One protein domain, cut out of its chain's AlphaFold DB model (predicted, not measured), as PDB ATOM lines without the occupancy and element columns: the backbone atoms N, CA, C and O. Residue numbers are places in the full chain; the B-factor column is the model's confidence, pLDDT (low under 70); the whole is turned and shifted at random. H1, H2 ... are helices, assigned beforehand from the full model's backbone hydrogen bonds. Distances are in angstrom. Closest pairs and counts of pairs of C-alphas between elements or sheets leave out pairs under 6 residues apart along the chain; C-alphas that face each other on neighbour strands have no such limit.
ATOM      1  N   GLU A 227      56.096 -13.179   1.279       91.94
ATOM      2  CA  GLU A 227      54.878 -12.601   1.866       91.94
ATOM      3  C   GLU A 227      54.850 -11.080   1.677       91.94
ATOM      4  O   GLU A 227      53.817 -10.535   1.288       91.94
ATOM      5  N   THR A 228      55.984 -10.405   1.885       93.44
ATOM      6  CA  THR A 228      56.137  -8.963   1.636       93.44
ATOM      7  C   THR A 228      55.803  -8.616   0.185       93.44
ATOM      8  O   THR A 228      54.998  -7.720  -0.066       93.44
ATOM      9  N   GLU A 229      56.403  -9.328  -0.772       94.62
ATOM     10  CA  GLU A 229      56.183  -9.089  -2.204       94.62
ATOM     11  C   GLU A 229      54.716  -9.294  -2.570       94.62
ATOM     12  O   GLU A 229      54.072  -8.393  -3.108       94.62
ATOM     13  N   ARG A 230      54.150 -10.442  -2.182       92.12
ATOM     14  CA  ARG A 230      52.746 -10.761  -2.447       92.12
ATOM     15  C   ARG A 230      51.806  -9.720  -1.841       92.12
ATOM     16  O   ARG A 230      50.837  -9.320  -2.485       92.12
ATOM     17  N   PHE A 231      52.077  -9.266  -0.619       91.31
ATOM     18  CA  PHE A 231      51.282  -8.228   0.034       91.31
ATOM     19  C   PHE A 231      51.323  -6.903  -0.744       91.31
ATOM     20  O   PHE A 231      50.281  -6.278  -0.962       91.31
ATOM     21  N   ILE A 232      52.505  -6.483  -1.201       92.44
ATOM     22  CA  ILE A 232      52.678  -5.252  -1.984       92.44
ATOM     23  C   ILE A 232      51.996  -5.366  -3.351       92.44
ATOM     24  O   ILE A 232      51.358  -4.413  -3.802       92.44
ATOM     25  N   GLU A 233      52.065  -6.526  -3.999       92.06
ATOM     26  CA  GLU A 233      51.358  -6.778  -5.254       92.06
ATOM     27  C   GLU A 233      49.835  -6.680  -5.095       92.06
ATOM     28  O   GLU A 233      49.196  -5.933  -5.840       92.06
ATOM     29  N   ILE A 234      49.261  -7.357  -4.090       91.38
ATOM     30  CA  ILE A 234      47.825  -7.265  -3.772       91.38
ATOM     31  C   ILE A 234      47.448  -5.812  -3.482       91.38
ATOM     32  O   ILE A 234      46.441  -5.317  -3.983       91.38
ATOM     33  N   THR A 235      48.272  -5.102  -2.712       89.62
ATOM     34  CA  THR A 235      48.052  -3.691  -2.380       89.62
ATOM     35  C   THR A 235      47.991  -2.825  -3.642       89.62
ATOM     36  O   THR A 235      47.060  -2.036  -3.809       89.62
ATOM     37  N   ASN A 236      48.937  -2.994  -4.570       91.94
ATOM     38  CA  ASN A 236      48.926  -2.274  -5.843       91.94
ATOM     39  C   ASN A 236      47.715  -2.653  -6.708       91.94
ATOM     40  O   ASN A 236      47.068  -1.761  -7.255       91.94
ATOM     41  N   PHE A 237      47.368  -3.939  -6.802       91.88
ATOM     42  CA  PHE A 237      46.164  -4.390  -7.503       91.88
ATOM     43  C   PHE A 237      44.914  -3.702  -6.944       91.88
ATOM     44  O   PHE A 237      44.166  -3.070  -7.689       91.88
ATOM     45  N   MET A 238      44.737  -3.732  -5.625       89.25
ATOM     46  CA  MET A 238      43.588  -3.135  -4.945       89.25
ATOM     47  C   MET A 238      43.474  -1.632  -5.192       89.25
ATOM     48  O   MET A 238      42.378  -1.111  -5.411       89.25
ATOM     49  N   PHE A 239      44.599  -0.917  -5.209       89.06
ATOM     50  CA  PHE A 239      44.572   0.512  -5.478       89.06
ATOM     51  C   PHE A 239      44.430   0.852  -6.954       89.06
ATOM     52  O   PHE A 239      43.777   1.845  -7.244       89.06
ATOM     53  N   TRP A 240      44.964   0.093  -7.902       91.25
ATOM     54  CA  TRP A 240      45.091   0.598  -9.281       91.25
ATOM     55  C   TRP A 240      44.310  -0.184 -10.333       91.25
ATOM     56  O   TRP A 240      44.037   0.354 -11.414       91.25
ATOM     57  N   GLU A 241      43.922  -1.414 -10.009       91.75
ATOM     58  CA  GLU A 241      43.307  -2.356 -10.945       91.75
ATOM     59  C   GLU A 241      41.951  -2.881 -10.465       91.75
ATOM     60  O   GLU A 241      41.085  -3.136 -11.292       91.75
ATOM     61  N   TYR A 242      41.732  -2.990  -9.151       89.62
ATOM     62  CA  TYR A 242      40.486  -3.526  -8.611       89.62
ATOM     63  C   TYR A 242      39.277  -2.658  -8.984       89.62
ATOM     64  O   TYR A 242      39.216  -1.454  -8.692       89.62
ATOM     65  N   GLU A 243      38.297  -3.305  -9.613       86.38
ATOM     66  CA  GLU A 243      37.010  -2.716  -9.951       86.38
ATOM     67  C   GLU A 243      36.078  -2.786  -8.740       86.38
ATOM     68  O   GLU A 243      35.696  -3.853  -8.262       86.38
ATOM     69  N   VAL A 244      35.727  -1.614  -8.221       82.44
ATOM     70  CA  VAL A 244      34.886  -1.475  -7.032       82.44
ATOM     71  C   VAL A 244      33.438  -1.856  -7.317       82.44
ATOM     72  O   VAL A 244      32.854  -1.448  -8.320       82.44
ATOM     73  N   GLU A 245      32.831  -2.589  -6.388       77.19
ATOM     74  CA  GLU A 245      31.444  -3.051  -6.511       77.19
ATOM     75  C   GLU A 245      30.437  -1.978  -6.056       77.19
ATOM     76  O   GLU A 245      29.261  -2.027  -6.421       77.19
ATOM     77  N   THR A 246      30.877  -1.000  -5.248       72.62
ATOM     78  CA  THR A 246      29.995  -0.020  -4.594       72.62
ATOM     79  C   THR A 246      30.565   1.404  -4.566       72.62
ATOM     80  O   THR A 246      31.773   1.607  -4.456       72.62
ATOM     81  N   ASP A 247      29.681   2.413  -4.547       74.88
ATOM     82  CA  ASP A 247      30.058   3.838  -4.429       74.88
ATOM     83  C   ASP A 247      30.818   4.157  -3.124       74.88
ATOM     84  O   ASP A 247      31.642   5.075  -3.064       74.88
ATOM     85  N   VAL A 248      30.529   3.415  -2.049       73.56
ATOM     86  CA  VAL A 248      31.199   3.584  -0.750       73.56
ATOM     87  C   VAL A 248      32.640   3.090  -0.832       73.56
ATOM     88  O   VAL A 248      33.548   3.791  -0.385       73.56
ATOM     89  N   GLU A 249      32.857   1.914  -1.423       76.50
ATOM     90  CA  GLU A 249      34.199   1.375  -1.659       76.50
ATOM     91  C   GLU A 249      34.981   2.268  -2.631       76.50
ATOM     92  O   GLU A 249      36.140   2.569  -2.344       76.50
ATOM     93  N   ASP A 250      34.345   2.795  -3.689       83.12
ATOM     94  CA  ASP A 250      34.966   3.784  -4.586       83.12
ATOM     95  C   ASP A 250      35.439   5.027  -3.824       83.12
ATOM     96  O   ASP A 250      36.577   5.474  -3.973       83.12
ATOM     97  N   THR A 251      34.578   5.579  -2.966       82.81
ATOM     98  CA  THR A 251      34.894   6.781  -2.185       82.81
ATOM     99  C   THR A 251      36.067   6.536  -1.234       82.81
ATOM    100  O   THR A 251      36.964   7.378  -1.130       82.81
ATOM    101  N   LEU A 252      36.087   5.383  -0.556       80.19
ATOM    102  CA  LEU A 252      37.178   4.999   0.342       80.19
ATOM    103  C   LEU A 252      38.489   4.804  -0.427       80.19
ATOM    104  O   LEU A 252      39.495   5.421  -0.074       80.19
ATOM    105  N   LEU A 253      38.473   4.011  -1.502       85.06
ATOM    106  CA  LEU A 253      39.661   3.734  -2.313       85.06
ATOM    107  C   LEU A 253      40.213   4.995  -2.970       85.06
ATOM    108  O   LEU A 253      41.423   5.197  -2.960       85.06
ATOM    109  N   ARG A 254      39.358   5.901  -3.447       88.12
ATOM    110  CA  ARG A 254      39.778   7.216  -3.953       88.12
ATOM    111  C   ARG A 254      40.513   8.034  -2.891       88.12
ATOM    112  O   ARG A 254      41.541   8.635  -3.184       88.12
ATOM    113  N   GLY A 255      40.018   8.031  -1.653       87.19
ATOM    114  CA  GLY A 255      40.674   8.712  -0.536       87.19
ATOM    115  C   GLY A 255      42.047   8.131  -0.178       87.19
ATOM    116  O   GLY A 255      42.905   8.868   0.307       87.19
ATOM    117  N   TYR A 256      42.268   6.835  -0.405       87.75
ATOM    118  CA  TYR A 256      43.582   6.209  -0.236       87.75
ATOM    119  C   TYR A 256      44.501   6.466  -1.432       87.75
ATOM    120  O   TYR A 256      45.638   6.876  -1.224       87.75
ATOM    121  N   ARG A 257      44.002   6.328  -2.668       90.25
ATOM    122  CA  ARG A 257      44.744   6.640  -3.905       90.25
ATOM    123  C   ARG A 257      45.338   8.044  -3.862       90.25
ATOM    124  O   ARG A 257      46.531   8.184  -4.081       90.25
ATOM    125  N   ASN A 258      44.544   9.048  -3.485       91.12
ATOM    126  CA  ASN A 258      45.023  10.429  -3.368       91.12
ATOM    127  C   ASN A 258      46.206  10.557  -2.390       91.12
ATOM    128  O   ASN A 258      47.154  11.277  -2.671       91.12
ATOM    129  N   ARG A 259      46.173   9.842  -1.257       90.38
ATOM    130  CA  ARG A 259      47.283   9.839  -0.291       90.38
ATOM    131  C   ARG A 259      48.513   9.141  -0.862       90.38
ATOM    132  O   ARG A 259      49.610   9.662  -0.744       90.38
ATOM    133  N   LEU A 260      48.345   8.006  -1.541       90.94
ATOM    134  CA  LEU A 260      49.451   7.321  -2.220       90.94
ATOM    135  C   LEU A 260      50.078   8.193  -3.326       90.94
ATOM    136  O   LEU A 260      51.296   8.197  -3.489       90.94
ATOM    137  N   GLU A 261      49.267   8.970  -4.044       93.69
ATOM    138  CA  GLU A 261      49.729   9.934  -5.050       93.69
ATOM    139  C   GLU A 261      50.547  11.079  -4.439       93.69
ATOM    140  O   GLU A 261      51.531  11.505  -5.044       93.69
ATOM    141  N   GLU A 262      50.213  11.539  -3.228       93.62
ATOM    142  CA  GLU A 262      51.017  12.525  -2.482       93.62
ATOM    143  C   GLU A 262      52.420  11.993  -2.138       93.62
ATOM    144  O   GLU A 262      53.376  12.769  -2.083       93.62
ATOM    145  N   HIS A 263      52.562  10.669  -2.006       92.38
ATOM    146  CA  HIS A 263      53.843   9.965  -1.841       92.38
ATOM    147  C   HIS A 263      54.497   9.560  -3.178       92.38
ATOM    148  O   HIS A 263      55.566   8.954  -3.192       92.38
ATOM    149  N   GLY A 264      53.900   9.931  -4.317       94.50
ATOM    150  CA  GLY A 264      54.457   9.725  -5.658       94.50
ATOM    151  C   GLY A 264      54.049   8.421  -6.352       94.50
ATOM    152  O   GLY A 264      54.594   8.111  -7.418       94.50
ATOM    153  N   PHE A 265      53.096   7.666  -5.801       95.12
ATOM    154  CA  PHE A 265      52.616   6.413  -6.392       95.12
ATOM    155  C   PHE A 265      51.384   6.611  -7.262       95.12
ATOM    156  O   PHE A 265      50.540   7.460  -7.006       95.12
ATOM    157  N   SER A 266      51.274   5.819  -8.324       94.88
ATOM    158  CA  SER A 266      50.149   5.891  -9.258       94.88
ATOM    159  C   SER A 266      49.998   4.588 -10.033       94.88
ATOM    160  O   SER A 266      50.858   3.711  -9.956       94.88
ATOM    161  N   LYS A 267      48.984   4.517 -10.905       93.19
ATOM    162  CA  LYS A 267      48.823   3.421 -11.874       93.19
ATOM    163  C   LYS A 267      50.066   3.153 -12.748       93.19
ATOM    164  O   LYS A 267      50.246   2.056 -13.253       93.19
ATOM    165  N   ASN A 268      50.928   4.155 -12.933       94.81
ATOM    166  CA  ASN A 268      52.147   4.037 -13.742       94.81
ATOM    167  C   ASN A 268      53.433   3.964 -12.902       94.81
ATOM    168  O   ASN A 268      54.521   3.892 -13.469       94.81
ATOM    169  N   ASN A 269      53.325   4.040 -11.575       95.81
ATOM    170  CA  ASN A 269      54.454   4.004 -10.654       95.81
ATOM    171  C   ASN A 269      54.022   3.303  -9.364       95.81
ATOM    172  O   ASN A 269      53.526   3.947  -8.439       95.81
ATOM    173  N   TYR A 270      54.154   1.980  -9.346       95.12
ATOM    174  CA  TYR A 270      53.732   1.145  -8.227       95.12
ATOM    175  C   TYR A 270      54.694   1.203  -7.050       95.12
ATOM    176  O   TYR A 270      55.893   1.440  -7.207       95.12
ATOM    177  N   ILE A 271      54.142   0.955  -5.862       94.38
ATOM    178  CA  ILE A 271      54.946   0.710  -4.668       94.38
ATOM    179  C   ILE A 271      55.728  -0.580  -4.916       94.38
ATOM    180  O   ILE A 271      55.173  -1.552  -5.429       94.38
ATOM    181  N   THR A 272      57.005  -0.595  -4.548       96.50
ATOM    182  CA  THR A 272      57.849  -1.793  -4.623       96.50
ATOM    183  C   THR A 272      58.389  -2.122  -3.241       96.50
ATOM    184  O   THR A 272      58.625  -1.221  -2.436       96.50
ATOM    185  N   SER A 273      58.624  -3.404  -2.978       95.56
ATOM    186  CA  SER A 273      59.302  -3.878  -1.767       95.56
ATOM    187  C   SER A 273      60.660  -3.202  -1.562       95.56
ATOM    188  O   SER A 273      60.982  -2.771  -0.455       95.56
ATOM    189  N   GLN A 274      61.417  -3.019  -2.648       96.50
ATOM    190  CA  GLN A 274      62.706  -2.337  -2.623       96.50
ATOM    191  C   GLN A 274      62.568  -0.873  -2.194       96.50
ATOM    192  O   GLN A 274      63.337  -0.400  -1.365       96.50
ATOM    193  N   TRP A 275      61.566  -0.152  -2.706       96.44
ATOM    194  CA  TRP A 275      61.318   1.216  -2.253       96.44
ATOM    195  C   TRP A 275      60.951   1.259  -0.766       96.44
ATOM    196  O   TRP A 275      61.470   2.114  -0.051       96.44
ATOM    197  N   VAL A 276      60.106   0.329  -0.305       94.81
ATOM    198  CA  VAL A 276      59.684   0.235   1.102       94.81
ATOM    199  C   VAL A 276      60.904   0.103   2.015       94.81
ATOM    200  O   VAL A 276      61.057   0.905   2.933       94.81
ATOM    201  N   ILE A 277      61.812  -0.839   1.726       94.12
ATOM    202  CA  ILE A 277      62.992  -1.079   2.571       94.12
ATOM    203  C   ILE A 277      64.034   0.048   2.498       94.12
ATOM    204  O   ILE A 277      64.724   0.307   3.482       94.12
ATOM    205  N   GLU A 278      64.147   0.735   1.356       94.88
ATOM    206  CA  GLU A 278      65.090   1.845   1.164       94.88
ATOM    207  C   GLU A 278      64.596   3.177   1.750       94.88
ATOM    208  O   GLU A 278      65.412   4.067   1.998       94.88
ATOM    209  N   ASN A 279      63.286   3.328   1.986       95.50
ATOM    210  CA  ASN A 279      62.662   4.587   2.415       95.50
ATOM    211  C   ASN A 279      61.743   4.384   3.639       95.50
ATOM    212  O   ASN A 279      60.551   4.688   3.572       95.50
ATOM    213  N   PRO A 280      62.261   3.879   4.778       93.94
ATOM    214  CA  PRO A 280      61.429   3.475   5.914       93.94
ATOM    215  C   PRO A 280      60.614   4.627   6.522       93.94
ATOM    216  O   PRO A 280      59.476   4.415   6.937       93.94
ATOM    217  N   ILE A 281      61.149   5.855   6.546       94.94
ATOM    218  CA  ILE A 281      60.453   7.025   7.104       94.94
ATOM    219  C   ILE A 281      59.231   7.382   6.254       94.94
ATOM    220  O   ILE A 281      58.127   7.553   6.772       94.94
ATOM    221  N   GLU A 282      59.421   7.514   4.944       94.88
ATOM    222  CA  GLU A 282      58.361   7.821   3.986       94.88
ATOM    223  C   GLU A 282      57.332   6.687   3.933       94.88
ATOM    224  O   GLU A 282      56.127   6.945   3.964       94.88
ATOM    225  N   ALA A 283      57.791   5.436   3.944       93.50
ATOM    226  CA  ALA A 283      56.929   4.265   3.968       93.50
ATOM    227  C   ALA A 283      56.060   4.213   5.238       93.50
ATOM    228  O   ALA A 283      54.871   3.905   5.137       93.50
ATOM    229  N   TYR A 284      56.614   4.555   6.409       93.62
ATOM    230  CA  TYR A 284      55.859   4.693   7.659       93.62
ATOM    231  C   TYR A 284      54.824   5.825   7.586       93.62
ATOM    232  O   TYR A 284      53.650   5.597   7.879       93.62
ATOM    233  N   LYS A 285      55.218   7.024   7.133       92.56
ATOM    234  CA  LYS A 285      54.300   8.170   6.993       92.56
ATOM    235  C   LYS A 285      53.117   7.856   6.083       92.56
ATOM    236  O   LYS A 285      51.992   8.207   6.411       92.56
ATOM    237  N   MET A 286      53.344   7.136   4.985       90.50
ATOM    238  CA  MET A 286      52.261   6.707   4.097       90.50
ATOM    239  C   MET A 286      51.230   5.818   4.819       90.50
ATOM    240  O   MET A 286      50.023   5.949   4.598       90.50
ATOM    241  N   ILE A 287      51.674   4.934   5.716       88.56
ATOM    242  CA  ILE A 287      50.775   4.107   6.538       88.56
ATOM    243  C   ILE A 287      50.037   4.964   7.576       88.56
ATOM    244  O   ILE A 287      48.837   4.779   7.803       88.56
ATOM    245  N   GLU A 288      50.734   5.908   8.205       88.00
ATOM    246  CA  GLU A 288      50.144   6.825   9.183       88.00
ATOM    247  C   GLU A 288      49.056   7.699   8.540       88.00
ATOM    248  O   GLU A 288      47.932   7.760   9.043       88.00
ATOM    249  N   ASP A 289      49.335   8.280   7.371       87.00
ATOM    250  CA  ASP A 289      48.403   9.120   6.611       87.00
ATOM    251  C   ASP A 289      47.136   8.361   6.214       87.00
ATOM    252  O   ASP A 289      46.061   8.944   6.067       87.00
ATOM    253  N   THR A 290      47.233   7.046   6.056       80.44
ATOM    254  CA  THR A 290      46.116   6.150   5.732       80.44
ATOM    255  C   THR A 290      45.501   5.494   6.977       80.44
ATOM    256  O   THR A 290      44.648   4.611   6.859       80.44
ATOM    257  N   ASN A 291      45.853   5.979   8.175       75.88
ATOM    258  CA  ASN A 291      45.361   5.536   9.482       75.88
ATOM    259  C   ASN A 291      45.532   4.035   9.743       75.88
ATOM    260  O   ASN A 291      44.675   3.438  10.397       75.88
ATOM    261  N   TYR A 292      46.593   3.407   9.228       71.44
ATOM    262  CA  TYR A 292      46.796   1.962   9.383       71.44
ATOM    263  C   TYR A 292      45.584   1.141   8.904       71.44
ATOM    264  O   TYR A 292      45.326   0.049   9.399       71.44
ATOM    265  N   ASN A 293      44.815   1.655   7.942       65.38
ATOM    266  CA  ASN A 293      43.745   0.909   7.281       65.38
ATOM    267  C   ASN A 293      44.240   0.336   5.942       65.38
ATOM    268  O   ASN A 293      43.486   0.235   4.979       65.38
ATOM    269  N   PHE A 294      45.524  -0.038   5.890       63.31
ATOM    270  CA  PHE A 294      46.233  -0.569   4.718       63.31
ATOM    271  C   PHE A 294      45.831  -2.006   4.337       63.31
ATOM    272  O   PHE A 294      46.406  -2.599   3.429       63.31
ATOM    273  N   PHE A 295      44.867  -2.601   5.039       60.22
ATOM    274  CA  PHE A 295      44.724  -4.052   5.112       60.22
ATOM    275  C   PHE A 295      43.693  -4.572   4.120       60.22
ATOM    276  O   PHE A 295      42.568  -4.912   4.477       60.22
ATOM    277  N   TRP A 296      44.127  -4.663   2.865       64.00
ATOM    278  CA  TRP A 296      43.420  -5.379   1.799       64.00
ATOM    279  C   TRP A 296      43.929  -6.820   1.630       64.00
ATOM    280  O   TRP A 296      43.672  -7.464   0.626       64.00
ATOM    281  N   ASP A 297      44.629  -7.342   2.635       66.81
ATOM    282  CA  ASP A 297      45.008  -8.749   2.781       66.81
ATOM    283  C   ASP A 297      43.865  -9.533   3.457       66.81
ATOM    284  O   ASP A 297      44.017 -10.143   4.513       66.81
ATOM    285  N   THR A 298      42.651  -9.436   2.913       75.69
ATOM    286  CA  THR A 298      41.553 -10.314   3.343       75.69
ATOM    287  C   THR A 298      41.428 -11.476   2.364       75.69
ATOM    288  O   THR A 298      41.780 -11.322   1.189       75.69
ATOM    289  N   PRO A 299      40.867 -12.627   2.781       79.00
ATOM    290  CA  PRO A 299      40.620 -13.738   1.868       79.00
ATOM    291  C   PRO A 299      39.843 -13.326   0.607       79.00
ATOM    292  O   PRO A 299      40.173 -13.788  -0.484       79.00
ATOM    293  N   LYS A 300      38.867 -12.405   0.723       80.88
ATOM    294  CA  LYS A 300      38.145 -11.841  -0.432       80.88
ATOM    295  C   LYS A 300      39.101 -11.204  -1.446       80.88
ATOM    296  O   LYS A 300      39.002 -11.489  -2.636       80.88
ATOM    297  N   PHE A 301      39.996 -10.332  -0.996       83.62
ATOM    298  CA  PHE A 301      40.870  -9.568  -1.890       83.62
ATOM    299  C   PHE A 301      42.052 -10.385  -2.408       83.62
ATOM    300  O   PHE A 301      42.430 -10.223  -3.565       83.62
ATOM    301  N   GLN A 302      42.574 -11.323  -1.609       86.88
ATOM    302  CA  GLN A 302      43.530 -12.318  -2.100       86.88
ATOM    303  C   GLN A 302      42.937 -13.113  -3.269       86.88
ATOM    304  O   GLN A 302      43.583 -13.250  -4.302       86.88
ATOM    305  N   LYS A 303      41.687 -13.573  -3.130       88.50
ATOM    306  CA  LYS A 303      40.974 -14.308  -4.180       88.50
ATOM    307  C   LYS A 303      40.739 -13.456  -5.430       88.50
ATOM    308  O   LYS A 303      40.968 -13.934  -6.532       88.50
ATOM    309  N   ALA A 304      40.339 -12.195  -5.265       88.44
ATOM    310  CA  ALA A 304      40.183 -11.271  -6.391       88.44
ATOM    311  C   ALA A 304      41.512 -11.024  -7.133       88.44
ATOM    312  O   ALA A 304      41.531 -10.939  -8.359       88.44
ATOM    313  N   TYR A 305      42.630 -10.942  -6.404       91.62
ATOM    314  CA  TYR A 305      43.957 -10.817  -7.007       91.62
ATOM    315  C   TYR A 305      44.368 -12.082  -7.773       91.62
ATOM    316  O   TYR A 305      44.893 -11.985  -8.879       91.62
ATOM    317  N   GLU A 306      44.103 -13.268  -7.221       91.88
ATOM    318  CA  GLU A 306      44.358 -14.545  -7.901       91.88
ATOM    319  C   GLU A 306      43.561 -14.654  -9.211       91.88
ATOM    320  O   GLU A 306      44.141 -14.964 -10.251       91.88
ATOM    321  N   GLU A 307      42.271 -14.305  -9.191       92.19
ATOM    322  CA  GLU A 307      41.414 -14.266 -10.388       92.19
ATOM    323  C   GLU A 307      41.959 -13.288 -11.450       92.19
ATOM    324  O   GLU A 307      42.048 -13.630 -12.629       92.19
ATOM    325  N   TYR A 308      42.427 -12.107 -11.036       91.38
ATOM    326  CA  TYR A 308      43.073 -11.142 -11.932       91.38
ATOM    327  C   TYR A 308      44.356 -11.683 -12.585       91.38
ATOM    328  O   TYR A 308      44.591 -11.476 -13.781       91.38
ATOM    329  N   LEU A 309      45.197 -12.395 -11.828       91.31
ATOM    330  CA  LEU A 309      46.406 -13.016 -12.375       91.31
ATOM    331  C   LEU A 309      46.077 -14.098 -13.411       91.31
ATOM    332  O   LEU A 309      46.764 -14.189 -14.434       91.31
ATOM    333  N   GLU A 310      45.029 -14.891 -13.177       91.44
ATOM    334  CA  GLU A 310      44.547 -15.897 -14.128       91.44
ATOM    335  C   GLU A 310      44.055 -15.251 -15.433       91.44
ATOM    336  O   GLU A 310      44.442 -15.683 -16.523       91.44
ATOM    337  N   GLU A 311      43.276 -14.169 -15.349       88.44
ATOM    338  CA  GLU A 311      42.810 -13.422 -16.525       88.44
ATOM    339  C   GLU A 311      43.972 -12.844 -17.346       88.44
ATOM    340  O   GLU A 311      44.000 -12.965 -18.576       88.44
ATOM    341  N   LEU A 312      44.981 -12.270 -16.682       87.44
ATOM    342  CA  LEU A 312      46.182 -11.766 -17.350       87.44
ATOM    343  C   LEU A 312      46.990 -12.868 -18.044       87.44
ATOM    344  O   LEU A 312      47.608 -12.603 -19.080       87.44
ATOM    345  N   ALA A 313      47.033 -14.071 -17.469       84.56
ATOM    346  CA  ALA A 313      47.721 -15.209 -18.067       84.56
ATOM    347  C   ALA A 313      47.023 -15.658 -19.358       84.56
ATOM    348  O   ALA A 313      47.695 -15.852 -20.368       84.56
ATOM    349  N   ILE A 314      45.686 -15.707 -19.358       77.38
ATOM    350  CA  ILE A 314      44.871 -16.053 -20.536       77.38
ATOM    351  C   ILE A 314      45.063 -15.039 -21.674       77.38
ATOM    352  O   ILE A 314      45.110 -15.421 -22.837       77.38
ATOM    353  N   ILE A 315      45.203 -13.746 -21.365       69.12
ATOM    354  CA  ILE A 315      45.409 -12.691 -22.378       69.12
ATOM    355  C   ILE A 315      46.798 -12.784 -23.047       69.12
ATOM    356  O   ILE A 315      46.995 -12.242 -24.137       69.12
ATOM    357  N   LYS A 316      47.774 -13.438 -22.403       61.00
ATOM    358  CA  LYS A 316      49.150 -13.578 -22.909       61.00
ATOM    359  C   LYS A 316      49.378 -14.833 -23.766       61.00
ATOM    360  O   LYS A 316      50.446 -14.914 -24.379       61.00
ATOM    361  N   GLU A 317      48.427 -15.769 -23.810       53.44
ATOM    362  CA  GLU A 317      48.445 -16.975 -24.664       53.44
ATOM    363  C   GLU A 317      47.781 -16.748 -26.034       53.44
ATOM    364  O   GLU A 317      48.322 -17.276 -27.036       53.44
TER     365      GLU A 317
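Overview. This is residues 227 to 317 of the 317 residues of an uncharacterized protein of Natranaerovirga hydrolytica (UniProt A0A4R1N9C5). Helix H1 stands near the middle of a small all-helix body, H5 crosses it on one side, and H2, H3 and H4 lie round its other side, with H4 on the far side of H1 from H5. Residues 310 to 317, of which 310 to 316 belong to H5, stick out as an arm, and so do residues 245 to 252, of which 247 to 252 belong to H2. The printed part has 91 residues with five named helices, H1 to H5 in order, and no named strand. It is compact, with a radius of gyration of the C-alphas of 13.5 A and spans of 40 by 31 by 24 A.

Along the chain. H1, residues 227 to 240, begins at C-alpha 227 (54.878, -12.601, 1.866) and is 19.9 A long. H2 is residues 247 to 262, 22.8 A. H3, residues 273 to 278, and H4, residues 280 to 289, are shorter. H5, residues 299 to 316, is the longest at 26.2 A and ends at C-alpha 316 (49.150, -13.578, -22.909).

Arrangement. H1 is the hub. It touches H5 about perpendicular at 79 degrees; the closest C-alphas, of Ile 234 and Tyr 305, are 6.2 A apart. H1 and H2 only just touch, with 3 pairs of C-alphas within 8 A, the closest being Phe 239 and Arg 257 at 6.3 A. H1 and H3 also only just touch, with 3 such pairs, closest at the C-alphas of Glu 229 and Ser 273, 6.1 A. H2 and H4 touch only at their ends, and only just, with 3 such pairs, closest at the C-alphas of Leu 260 and Met 286, 6.9 A. H3 and H4 are close but not clearly touching. H2 and H5 are apart. Every O i to N i+4 pair is within hydrogen-bond range in H1, H3, H4 and H5, and 11 of 12 in H2.

Size, cuts and confidence. The C-alphas of Ile 281 and Glu 317, the two farthest apart, are 41.6 A apart. The printed part has no cut. The link from H3 to H4 is tight and the other three are short. The mean pLDDT of the printed part is 86.7; residues 293 to 297 and 315 to 317 are under 70.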